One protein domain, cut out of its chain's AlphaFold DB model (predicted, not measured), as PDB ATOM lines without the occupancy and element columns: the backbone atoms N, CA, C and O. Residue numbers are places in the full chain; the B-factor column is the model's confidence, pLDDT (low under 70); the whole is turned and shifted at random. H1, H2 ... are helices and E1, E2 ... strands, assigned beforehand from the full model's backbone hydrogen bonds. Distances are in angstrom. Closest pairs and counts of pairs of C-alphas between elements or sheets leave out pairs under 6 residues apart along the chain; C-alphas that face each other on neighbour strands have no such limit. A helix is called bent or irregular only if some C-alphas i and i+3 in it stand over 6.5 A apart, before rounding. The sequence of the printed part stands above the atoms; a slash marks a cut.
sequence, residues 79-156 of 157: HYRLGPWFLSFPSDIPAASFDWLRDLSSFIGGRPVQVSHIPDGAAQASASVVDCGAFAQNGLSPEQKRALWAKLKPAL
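AT A GLANCE: This is residues 79 to 156 of the 157 residues of an uncharacterized protein of Aliidiomarina iranensis (UniProt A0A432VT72). What is the shape? A small four-strand sheet, its strands' lines turning by 99 degrees from edge to edge, has two helices loosely side by side, H1 and H2, each grazing it with one part. A long loop, residues 116 to 128, joins edge strands E3 and E4. What is its make-up? The 78 printed residues include E1, E2, H1, E3, E4 and H2 in chain order; the sheet is mixed, order E3, E1, E2, E4, and the class is mixed, helices and strands. How large is it? It is compact, with a radius of gyration of the C-alphas of 11.9 A and spans of 32 by 26 by 24 A.

IN THESE COORDINATES: Where are the strands? E1 is residues 79 to 82, 9.9 A, from C-alpha 79 at (37.950, 20.351, -48.035); E2 is 85 to 89, 13.0 A; E3 is 113 to 115, 6.3 A; E4 is 129 to 131, 6.6 A. Where are the helices? H1 is residues 99 to 108, 14.4 A, and H2 is 142 to 155, 20.7 A, to C-alpha 155 at (43.923, 32.614, -38.579). H2 is irregular, but only just: C-alphas 151 and 154 are 6.7 A apart.

HOW THE PARTS SIT: How do the strands pair? E1 and E2 form an antiparallel hairpin, N 80 to O 87 at 2.8 A; E3 and E1 are antiparallel, N 81 to O 113 at 2.7 A; E2 and E4 are parallel, N 130 to O 86 at 2.8 A. E2, H1 and E3 form a split strand-helix-strand unit, two strands running the same way with E1 between them; its crossover is right-handed. Where are the helices? H1 is only just on the sheet, with 5 pairs of C-alphas within 10 A, and only grazes it; H2 is on it and only grazes it with residues 148 to 155. H1 and H2 are close but not clearly touching, at a shallow tilt of 31 degrees, the same way; their closest C-alphas, of Trp 100 and Lys 145, are 7.8 A apart. What of their backbones? In H1 every O i to N i+4 pair is within hydrogen-bond range, in H2 8 of 10.

THE WHOLE: What are its limits? The C-alphas farthest apart, of Gly 121 and Ser 141, are 32.8 A apart, and the printed part has no cut. Where is it less sure? The model's pLDDT is under 70 at residues 95 to 96 and 119 to 127, the latter within the long link from E3 to E4.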
ATOM      1  N   HIS A  79      37.028  19.526 -48.801       90.94
ATOM      2  CA  HIS A  79      37.950  20.351 -48.035       90.94
ATOM      3  C   HIS A  79      39.211  20.647 -48.836       90.94
ATOM      4  O   HIS A  79      39.775  19.781 -49.504       90.94
ATOM      5  N   TYR A  80      39.672  21.888 -48.746       91.25
ATOM      6  CA  TYR A  80      40.847  22.377 -49.446       91.25
ATOM      7  C   TYR A  80      41.767  23.093 -48.470       91.25
ATOM      8  O   TYR A  80      41.353  23.988 -47.735       91.25
ATOM      9  N   ARG A  81      43.041  22.724 -48.474       90.12
ATOM     10  CA  ARG A  81      44.083  23.391 -47.705       90.12
ATOM     11  C   ARG A  81      44.722  24.487 -48.545       90.12
ATOM     12  O   ARG A  81      45.213  24.227 -49.643       90.12
ATOM     13  N   LEU A  82      44.776  25.697 -48.000       89.06
ATOM     14  CA  LEU A  82      45.450  26.839 -48.606       89.06
ATOM     15  C   LEU A  82      46.342  27.521 -47.565       89.06
ATOM     16  O   LEU A  82      45.883  28.312 -46.745       89.06
ATOM     17  N   GLY A  83      47.631  27.176 -47.579       87.62
ATOM     18  CA  GLY A  83      48.579  27.628 -46.560       87.62
ATOM     19  C   GLY A  83      48.170  27.152 -45.150       87.62
ATOM     20  O   GLY A  83      48.107  25.934 -44.937       87.62
ATOM     21  N   PRO A  84      47.914  28.073 -44.195       85.19
ATOM     22  CA  PRO A  84      47.441  27.751 -42.848       85.19
ATOM     23  C   PRO A  84      45.917  27.546 -42.757       85.19
ATOM     24  O   PRO A  84      45.418  27.149 -41.705       85.19
ATOM     25  N   TRP A  85      45.169  27.819 -43.829       88.06
ATOM     26  CA  TRP A  85      43.709  27.775 -43.822       88.06
ATOM     27  C   TRP A  85      43.157  26.475 -44.397       88.06
ATOM     28  O   TRP A  85      43.722  25.902 -45.333       88.06
ATOM     29  N   PHE A  86      42.000  26.068 -43.879       89.81
ATOM     30  CA  PHE A  86      41.179  25.008 -44.450       89.81
ATOM     31  C   PHE A  86      39.868  25.620 -44.929       89.81
ATOM     32  O   PHE A  86      39.149  26.242 -44.155       89.81
ATOM     33  N   LEU A  87      39.578  25.474 -46.213       90.75
ATOM     34  CA  LEU A  87      38.366  25.966 -46.852       90.75
ATOM     35  C   LEU A  87      37.442  24.775 -47.097       90.75
ATOM     36  O   LEU A  87      37.875  23.786 -47.691       90.75
ATOM     37  N   SER A  88      36.194  24.857 -46.648       91.00
ATOM     38  CA  SER A  88      35.179  23.837 -46.927       91.00
ATOM     39  C   SER A  88      34.199  24.333 -47.983       91.00
ATOM     40  O   SER A  88      33.723  25.469 -47.920       91.00
ATOM     41  N   PHE A  89      33.890  23.474 -48.948       91.31
ATOM     42  CA  PHE A  89      32.963  23.751 -50.037       91.31
ATOM     43  C   PHE A  89      31.887  22.659 -50.111       91.31
ATOM     44  O   PHE A  89      32.179  21.495 -49.849       91.31
ATOM     45  N   PRO A  90      30.649  23.003 -50.507       89.12
ATOM     46  CA  PRO A  90      29.572  22.035 -50.715       89.12
ATOM     47  C   PRO A  90      29.758  21.221 -52.003       89.12
ATOM     48  O   PRO A  90      28.987  20.317 -52.294       89.12
ATOM     49  N   SER A  91      30.712  21.577 -52.856       87.12
ATOM     50  CA  SER A  91      30.953  20.907 -54.131       87.12
ATOM     51  C   SER A  91      32.418  21.059 -54.512       87.12
ATOM     52  O   SER A  91      33.112  21.931 -53.982       87.12
ATOM     53  N   ASP A  92      32.885  20.210 -55.423       85.44
ATOM     54  CA  ASP A  92      34.253  20.280 -55.923       85.44
ATOM     55  C   ASP A  92      34.518  21.609 -56.648       85.44
ATOM     56  O   ASP A  92      33.618  22.187 -57.271       85.44
ATOM     57  N   ILE A  93      35.742  22.129 -56.533       83.00
ATOM     58  CA  ILE A  93      36.087  23.412 -57.141       83.00
ATOM     59  C   ILE A  93      36.264  23.181 -58.647       83.00
ATOM     60  O   ILE A  93      37.079  22.348 -59.041       83.00
ATOM     61  N   PRO A  94      35.557  23.926 -59.515       81.75
ATOM     62  CA  PRO A  94      35.719  23.769 -60.955       81.75
ATOM     63  C   PRO A  94      37.176  24.019 -61.372       81.75
ATOM     64  O   PRO A  94      37.853  24.881 -60.815       81.75
ATOM     65  N   ALA A  95      37.645  23.314 -62.408       67.81
ATOM     66  CA  ALA A  95      39.007  23.463 -62.943       67.81
ATOM     67  C   ALA A  95      39.356  24.928 -63.286       67.81
ATOM     68  O   ALA A  95      40.497  25.369 -63.136       67.81
ATOM     69  N   ALA A  96      38.344  25.707 -63.681       69.50
ATOM     70  CA  ALA A  96      38.382  27.161 -63.650       69.50
ATOM     71  C   ALA A  96      38.230  27.649 -62.198       69.50
ATOM     72  O   ALA A  96      37.150  28.048 -61.773       69.50
ATOM     73  N   SER A  97      39.314  27.549 -61.424       78.75
ATOM     74  CA  SER A  97      39.381  28.039 -60.038       78.75
ATOM     75  C   SER A  97      38.790  29.451 -59.917       78.75
ATOM     76  O   SER A  97      39.075  30.299 -60.761       78.75
ATOM     77  N   PHE A  98      38.039  29.732 -58.845       87.38
ATOM     78  CA  PHE A  98      37.445  31.055 -58.624       87.38
ATOM     79  C   PHE A  98      38.506  32.172 -58.622       87.38
ATOM     80  O   PHE A  98      39.555  32.034 -57.983       87.38
ATOM     81  N   ASP A  99      38.227  33.316 -59.256       89.56
ATOM     82  CA  ASP A  99      39.176  34.442 -59.337       89.56
ATOM     83  C   ASP A  99      39.627  34.937 -57.957       89.56
ATOM     84  O   ASP A  99      40.799  35.247 -57.735       89.56
ATOM     85  N   TRP A 100      38.711  34.960 -56.986       89.56
ATOM     86  CA  TRP A 100      39.043  35.351 -55.618       89.56
ATOM     87  C   TRP A 100      39.975  34.346 -54.933       89.56
ATOM     88  O   TRP A 100      40.821  34.751 -54.138       89.56
ATOM     89  N   LEU A 101      39.856  33.054 -55.246       89.12
ATOM     90  CA  LEU A 101      40.717  32.001 -54.710       89.12
ATOM     91  C   LEU A 101      42.117  32.085 -55.335       89.12
ATOM     92  O   LEU A 101      43.125  31.870 -54.658       89.12
ATOM     93  N   ARG A 102      42.195  32.467 -56.615       88.69
ATOM     94  CA  ARG A 102      43.452  32.793 -57.301       88.69
ATOM     95  C   ARG A 102      44.163  33.999 -56.666       88.69
ATOM     96  O   ARG A 102      45.371  33.959 -56.452       88.69
ATOM     97  N   ASP A 103      43.426  35.049 -56.326       88.75
ATOM     98  CA  ASP A 103      43.962  36.218 -55.612       88.75
ATOM     99  C   ASP A 103      44.496  35.822 -54.220       88.75
ATOM    100  O   ASP A 103      45.606  36.193 -53.833       88.75
ATOM    101  N   LEU A 104      43.752  34.974 -53.501       87.25
ATOM    102  CA  LEU A 104      44.122  34.481 -52.171       87.25
ATOM    103  C   LEU A 104      45.368  33.581 -52.202       87.25
ATOM    104  O   LEU A 104      46.263  33.714 -51.368       87.25
ATOM    105  N   SER A 105      45.443  32.680 -53.184       89.69
ATOM    106  CA  SER A 105      46.615  31.824 -53.415       89.69
ATOM    107  C   SER A 105      47.852  32.627 -53.797       89.69
ATOM    108  O   SER A 105      48.942  32.322 -53.314       89.69
ATOM    109  N   SER A 106      47.691  33.692 -54.587       90.38
ATOM    110  CA  SER A 106      48.773  34.631 -54.893       90.38
ATOM    111  C   SER A 106      49.275  35.355 -53.640       90.38
ATOM    112  O   SER A 106      50.477  35.554 -53.501       90.38
ATOM    113  N   PHE A 107      48.377  35.732 -52.726       89.31
ATOM    114  CA  PHE A 107      48.741  36.379 -51.463       89.31
ATOM    115  C   PHE A 107      49.505  35.442 -50.514       89.31
ATOM    116  O   PHE A 107      50.505  35.840 -49.923       89.31
ATOM    117  N   ILE A 108      49.055  34.190 -50.387       88.19
ATOM    118  CA  ILE A 108      49.694  33.159 -49.545       88.19
ATOM    119  C   ILE A 108      50.970  32.595 -50.195       88.19
ATOM    120  O   ILE A 108      51.826  32.047 -49.504       88.19
ATOM    121  N   GLY A 109      51.104  32.709 -51.519       88.12
ATOM    122  CA  GLY A 109      52.201  32.119 -52.287       88.12
ATOM    123  C   GLY A 109      52.075  30.603 -52.482       88.12
ATOM    124  O   GLY A 109      53.082  29.922 -52.650       88.12
ATOM    125  N   GLY A 110      50.858  30.051 -52.450       87.31
ATOM    126  CA  GLY A 110      50.625  28.604 -52.528       87.31
ATOM    127  C   GLY A 110      49.311  28.253 -53.213       87.31
ATOM    128  O   GLY A 110      48.371  29.039 -53.194       87.31
ATOM    129  N   ARG A 111      49.235  27.067 -53.828       88.56
ATOM    130  CA  ARG A 111      48.019  26.586 -54.505       88.56
ATOM    131  C   ARG A 111      47.075  25.897 -53.511       88.56
ATOM    132  O   ARG A 111      47.568  25.274 -52.570       88.56
ATOM    133  N   PRO A 112      45.747  25.978 -53.710       88.81
ATOM    134  CA  PRO A 112      44.804  25.188 -52.930       88.81
ATOM    135  C   PRO A 112      45.013  23.700 -53.235       88.81
ATOM    136  O   PRO A 112      45.094  23.308 -54.398       88.81
ATOM    137  N   VAL A 113      45.118  22.883 -52.191       89.75
ATOM    138  CA  VAL A 113      45.291  21.429 -52.289       89.75
ATOM    139  C   VAL A 113      44.082  20.762 -51.659       89.75
ATOM    140  O   VAL A 113      43.781  21.018 -50.496       89.75
ATOM    141  N   GLN A 114      43.390  19.914 -52.411       90.12
ATOM    142  CA  GLN A 114      42.274  19.140 -51.879       90.12
ATOM    143  C   GLN A 114      42.773  18.171 -50.803       90.12
ATOM    144  O   GLN A 114      43.790  17.497 -50.978       90.12
ATOM    145  N   VAL A 115      42.067  18.115 -49.679       88.12
ATOM    146  CA  VAL A 115      42.362  17.212 -48.568       88.12
ATOM    147  C   VAL A 115      41.108  16.413 -48.240       88.12
ATOM    148  O   VAL A 115      40.047  16.981 -48.007       88.12
ATOM    149  N   SER A 116      41.215  15.084 -48.221       82.81
ATOM    150  CA  SER A 116      40.071  14.206 -47.929       82.81
ATOM    151  C   SER A 116      39.635  14.275 -46.464       82.81
ATOM    152  O   SER A 116      38.481  14.022 -46.146       82.81
ATOM    153  N   HIS A 117      40.553  14.642 -45.567       73.31
ATOM    154  CA  HIS A 117      40.290  14.713 -44.138       73.31
ATOM    155  C   HIS A 117      40.857  16.003 -43.554       73.31
ATOM    156  O   HIS A 117      42.049  16.291 -43.693       73.31
ATOM    157  N   ILE A 118      40.007  16.759 -42.858       73.75
ATOM    158  CA  ILE A 118      40.486  17.717 -41.867       73.75
ATOM    159  C   ILE A 118      40.908  16.869 -40.664       73.75
ATOM    160  O   ILE A 118      40.078  16.110 -40.161       73.75
ATOM    161  N   PRO A 119      42.168  16.930 -40.206       66.75
ATOM    162  CA  PRO A 119      42.532  16.221 -38.991       66.75
ATOM    163  C   PRO A 119      41.650  16.757 -37.859       66.75
ATOM    164  O   PRO A 119      41.532  17.969 -37.718       66.75
ATOM    165  N   ASP A 120      41.041  15.880 -37.062       59.91
ATOM    166  CA  ASP A 120      40.146  16.237 -35.942       59.91
ATOM    167  C   ASP A 120      40.755  17.326 -35.028       59.91
ATOM    168  O   ASP A 120      40.069  18.192 -34.491       59.91
ATOM    169  N   GLY A 121      42.090  17.347 -34.938       55.09
ATOM    170  CA  GLY A 121      42.858  18.358 -34.220       55.09
ATOM    171  C   GLY A 121      43.032  19.712 -34.923       55.09
ATOM    172  O   GLY A 121      43.372  20.662 -34.237       55.09
ATOM    173  N   ALA A 122      42.805  19.874 -36.230       54.69
ATOM    174  CA  ALA A 122      42.897  21.177 -36.911       54.69
ATOM    175  C   ALA A 122      41.771  22.128 -36.493       54.69
ATOM    176  O   ALA A 122      42.034  23.313 -36.310       54.69
ATOM    177  N   ALA A 123      40.569  21.610 -36.221       53.12
ATOM    178  CA  ALA A 123      39.499  22.399 -35.607       53.12
ATOM    179  C   ALA A 123      39.883  22.924 -34.205       53.12
ATOM    180  O   ALA A 123      39.314  23.905 -33.733       53.12
ATOM    181  N   GLN A 124      40.861  22.285 -33.550       48.12
ATOM    182  CA  GLN A 124      41.295  22.592 -32.186       48.12
ATOM    183  C   GLN A 124      42.663  23.298 -32.118       48.12
ATOM    184  O   GLN A 124      42.938  24.025 -31.166       48.12
ATOM    185  N   ALA A 125      43.508  23.133 -33.135       51.12
ATOM    186  CA  ALA A 125      44.875  23.629 -33.203       51.12
ATOM    187  C   ALA A 125      44.985  24.749 -34.240       51.12
ATOM    188  O   ALA A 125      45.572  24.558 -35.300       51.12
ATOM    189  N   SER A 126      44.447  25.933 -33.928       58.12
ATOM    190  CA  SER A 126      44.685  27.217 -34.637       58.12
ATOM    191  C   SER A 126      44.371  27.279 -36.147       58.12
ATOM    192  O   SER A 126      44.372  28.360 -36.731       58.12
ATOM    193  N   ALA A 127      44.047  26.162 -36.789       66.44
ATOM    194  CA  ALA A 127      43.736  26.084 -38.198       66.44
ATOM    195  C   ALA A 127      42.238  26.336 -38.373       66.44
ATOM    196  O   ALA A 127      41.401  25.452 -38.207       66.44
ATOM    197  N   SER A 128      41.887  27.583 -38.672       77.06
ATOM    198  CA  SER A 128      40.483  27.951 -38.847       77.06
ATOM    199  C   SER A 128      39.924  27.282 -40.101       77.06
ATOM    200  O   SER A 128      40.353  27.578 -41.219       77.06
ATOM    201  N   VAL A 129      38.962  26.382 -39.898       86.19
ATOM    202  CA  VAL A 129      38.121  25.844 -40.965       86.19
ATOM    203  C   VAL A 129      37.103  26.922 -41.323       86.19
ATOM    204  O   VAL A 129      36.289  27.325 -40.491       86.19
ATOM    205  N   VAL A 130      37.182  27.433 -42.547       88.62
ATOM    206  CA  VAL A 130      36.305  28.487 -43.053       88.62
ATOM    207  C   VAL A 130      35.325  27.883 -44.040       88.62
ATOM    208  O   VAL A 130      35.716  27.372 -45.089       88.62
ATOM    209  N   ASP A 131      34.041  27.999 -43.710       90.19
ATOM    210  CA  ASP A 131      32.971  27.638 -44.630       90.19
ATOM    211  C   ASP A 131      32.879  28.645 -45.779       90.19
ATOM    212  O   ASP A 131      32.534  29.823 -45.591       90.19
ATOM    213  N   CYS A 132      33.230  28.159 -46.970       88.31
ATOM    214  CA  CYS A 132      33.231  28.892 -48.221       88.31
ATOM    215  C   CYS A 132      32.019  28.574 -49.103       88.31
ATOM    216  O   CYS A 132      31.955  29.088 -50.221       88.31
ATOM    217  N   GLY A 133      31.031  27.806 -48.630       87.94
ATOM    218  CA  GLY A 133      29.875  27.429 -49.446       87.94
ATOM    219  C   GLY A 133      29.079  28.618 -49.977       87.94
ATOM    220  O   GLY A 133      28.742  28.656 -51.157       87.94
ATOM    221  N   ALA A 134      28.895  29.655 -49.159       87.81
ATOM    222  CA  ALA A 134      28.246  30.900 -49.582       87.81
ATOM    223  C   ALA A 134      29.093  31.753 -50.554       87.81
ATOM    224  O   ALA A 134      28.592  32.720 -51.124       87.81
ATOM    225  N   PHE A 135      30.378  31.427 -50.715       87.81
ATOM    226  CA  PHE A 135      31.348  32.174 -51.518       87.81
ATOM    227  C   PHE A 135      31.837  31.390 -52.747       87.81
ATOM    228  O   PHE A 135      32.715  31.866 -53.470       87.81
ATOM    229  N   ALA A 136      31.274  30.205 -52.998       87.19
ATOM    230  CA  ALA A 136      31.624  29.296 -54.089       87.19
ATOM    231  C   ALA A 136      31.102  29.787 -55.456       87.19
ATOM    232  O   ALA A 136      30.420  29.071 -56.184       87.19
ATOM    233  N   GLN A 137      31.395  31.040 -55.798       88.19
ATOM    234  CA  GLN A 137      30.973  31.694 -57.031       88.19
ATOM    235  C   GLN A 137      32.140  32.464 -57.659       88.19
ATOM    236  O   GLN A 137      33.009  32.985 -56.959       88.19
ATOM    237  N   ASN A 138      32.155  32.544 -58.994       83.69
ATOM    238  CA  ASN A 138      33.241  33.182 -59.751       83.69
ATOM    239  C   ASN A 138      33.385  34.682 -59.456       83.69
ATOM    240  O   ASN A 138      34.496  35.198 -59.415       83.69
ATOM    241  N   GLY A 139      32.276  35.374 -59.181       84.88
ATOM    242  CA  GLY A 139      32.276  36.787 -58.811       84.88
ATOM    243  C   GLY A 139      31.815  36.988 -57.375       84.88
ATOM    244  O   GLY A 139      30.634  36.829 -57.079       84.88
ATOM    245  N   LEU A 140      32.722  37.378 -56.481       88.56
ATOM    246  CA  LEU A 140      32.346  37.886 -55.161       88.56
ATOM    247  C   LEU A 140      32.178  39.399 -55.216       88.56
ATOM    248  O   LEU A 140      33.034  40.109 -55.749       88.56
ATOM    249  N   SER A 141      31.104  39.900 -54.607       92.25
ATOM    250  CA  SER A 141      30.964  41.337 -54.388       92.25
ATOM    251  C   SER A 141      32.084  41.836 -53.454       92.25
ATOM    252  O   SER A 141      32.623  41.067 -52.646       92.25
ATOM    253  N   PRO A 142      32.464  43.125 -53.513       90.06
ATOM    254  CA  PRO A 142      33.504  43.665 -52.636       90.06
ATOM    255  C   PRO A 142      33.158  43.507 -51.146       90.06
ATOM    256  O   PRO A 142      34.053  43.324 -50.320       90.06
ATOM    257  N   GLU A 143      31.871  43.530 -50.798       93.06
ATOM    258  CA  GLU A 143      31.385  43.289 -49.438       93.06
ATOM    259  C   GLU A 143      31.575  41.830 -49.016       93.06
ATOM    260  O   GLU A 143      32.110  41.575 -47.936       93.06
ATOM    261  N   GLN A 144      31.244  40.871 -49.888       91.56
ATOM    262  CA  GLN A 144      31.485  39.447 -49.637       91.56
ATOM    263  C   GLN A 144      32.977  39.143 -49.494       91.56
ATOM    264  O   GLN A 144      33.370  38.436 -48.568       91.56
ATOM    265  N   LYS A 145      33.823  39.721 -50.358       90.25
ATOM    266  CA  LYS A 145      35.282  39.568 -50.267       90.25
ATOM    267  C   LYS A 145      35.794  40.100 -48.926       90.25
ATOM    268  O   LYS A 145      36.557  39.410 -48.257       90.25
ATOM    269  N   ARG A 146      35.348  41.282 -48.479       90.69
ATOM    270  CA  ARG A 146      35.708  41.817 -47.148       90.69
ATOM    271  C   ARG A 146      35.244  40.909 -46.011       90.69
ATOM    272  O   ARG A 146      36.019  40.686 -45.085       90.69
ATOM    273  N   ALA A 147      34.025  40.376 -46.085       91.69
ATOM    274  CA  ALA A 147      33.499  39.454 -45.080       91.69
ATOM    275  C   ALA A 147      34.317  38.150 -45.015       91.69
ATOM    276  O   ALA A 147      34.662  37.697 -43.925       91.69
ATOM    277  N   LEU A 148      34.689  37.589 -46.170       90.12
ATOM    278  CA  LEU A 148      35.567  36.422 -46.262       90.12
ATOM    279  C   LEU A 148      36.946  36.717 -45.653       90.12
ATOM    280  O   LEU A 148      37.426  35.966 -44.806       90.12
ATOM    281  N   TRP A 149      37.554  37.850 -46.011       88.81
ATOM    282  CA  TRP A 149      38.837  38.270 -45.443       88.81
ATOM    283  C   TRP A 149      38.771  38.482 -43.932       88.81
ATOM    284  O   TRP A 149      39.712  38.115 -43.235       88.81
ATOM    285  N   ALA A 150      37.671  39.023 -43.406       90.06
ATOM    286  CA  ALA A 150      37.481  39.179 -41.967       90.06
ATOM    287  C   ALA A 150      37.457  37.829 -41.232       90.06
ATOM    288  O   ALA A 150      37.977  37.749 -40.120       90.06
ATOM    289  N   LYS A 151      36.925  36.769 -41.861       88.62
ATOM    290  CA  LYS A 151      36.956  35.399 -41.320       88.62
ATOM    291  C   LYS A 151      38.349  34.766 -41.380       88.62
ATOM    292  O   LYS A 151      38.718  34.035 -40.471       88.62
ATOM    293  N   LEU A 152      39.122  35.052 -42.428       86.88
ATOM    294  CA  LEU A 152      40.455  34.472 -42.643       86.88
ATOM    295  C   LEU A 152      41.555  35.147 -41.809       86.88
ATOM    296  O   LEU A 152      42.503  34.497 -41.371       86.88
ATOM    297  N   LYS A 153      41.437  36.457 -41.576       85.75
ATOM    298  CA  LYS A 153      42.422  37.271 -40.852       85.75
ATOM    299  C   LYS A 153      42.794  36.762 -39.446       85.75
ATOM    300  O   LYS A 153      43.989  36.760 -39.163       85.75
ATOM    301  N   PRO A 154      41.861  36.320 -38.578       81.94
ATOM    302  CA  PRO A 154      42.214  35.802 -37.251       81.94
ATOM    303  C   PRO A 154      43.034  34.504 -37.281       81.94
ATOM    304  O   PRO A 154      43.594  34.124 -36.263       81.94
ATOM    305  N   ALA A 155      43.125  33.828 -38.426       73.56
ATOM    306  CA  ALA A 155      43.923  32.614 -38.579       73.56
ATOM    307  C   ALA A 155      45.351  32.873 -39.100       73.56
ATOM    308  O   ALA A 155      46.114  31.929 -39.280       73.56
ATOM    309  N   LEU A 156      45.703  34.133 -39.388       72.06
ATOM    310  CA  LEU A 156      47.060  34.551 -39.778       72.06
ATOM    311  C   LEU A 156      47.893  35.092 -38.606       72.06
ATOM    312  O   LEU A 156      49.085  35.333 -38.793       72.06
TER     313      LEU A 156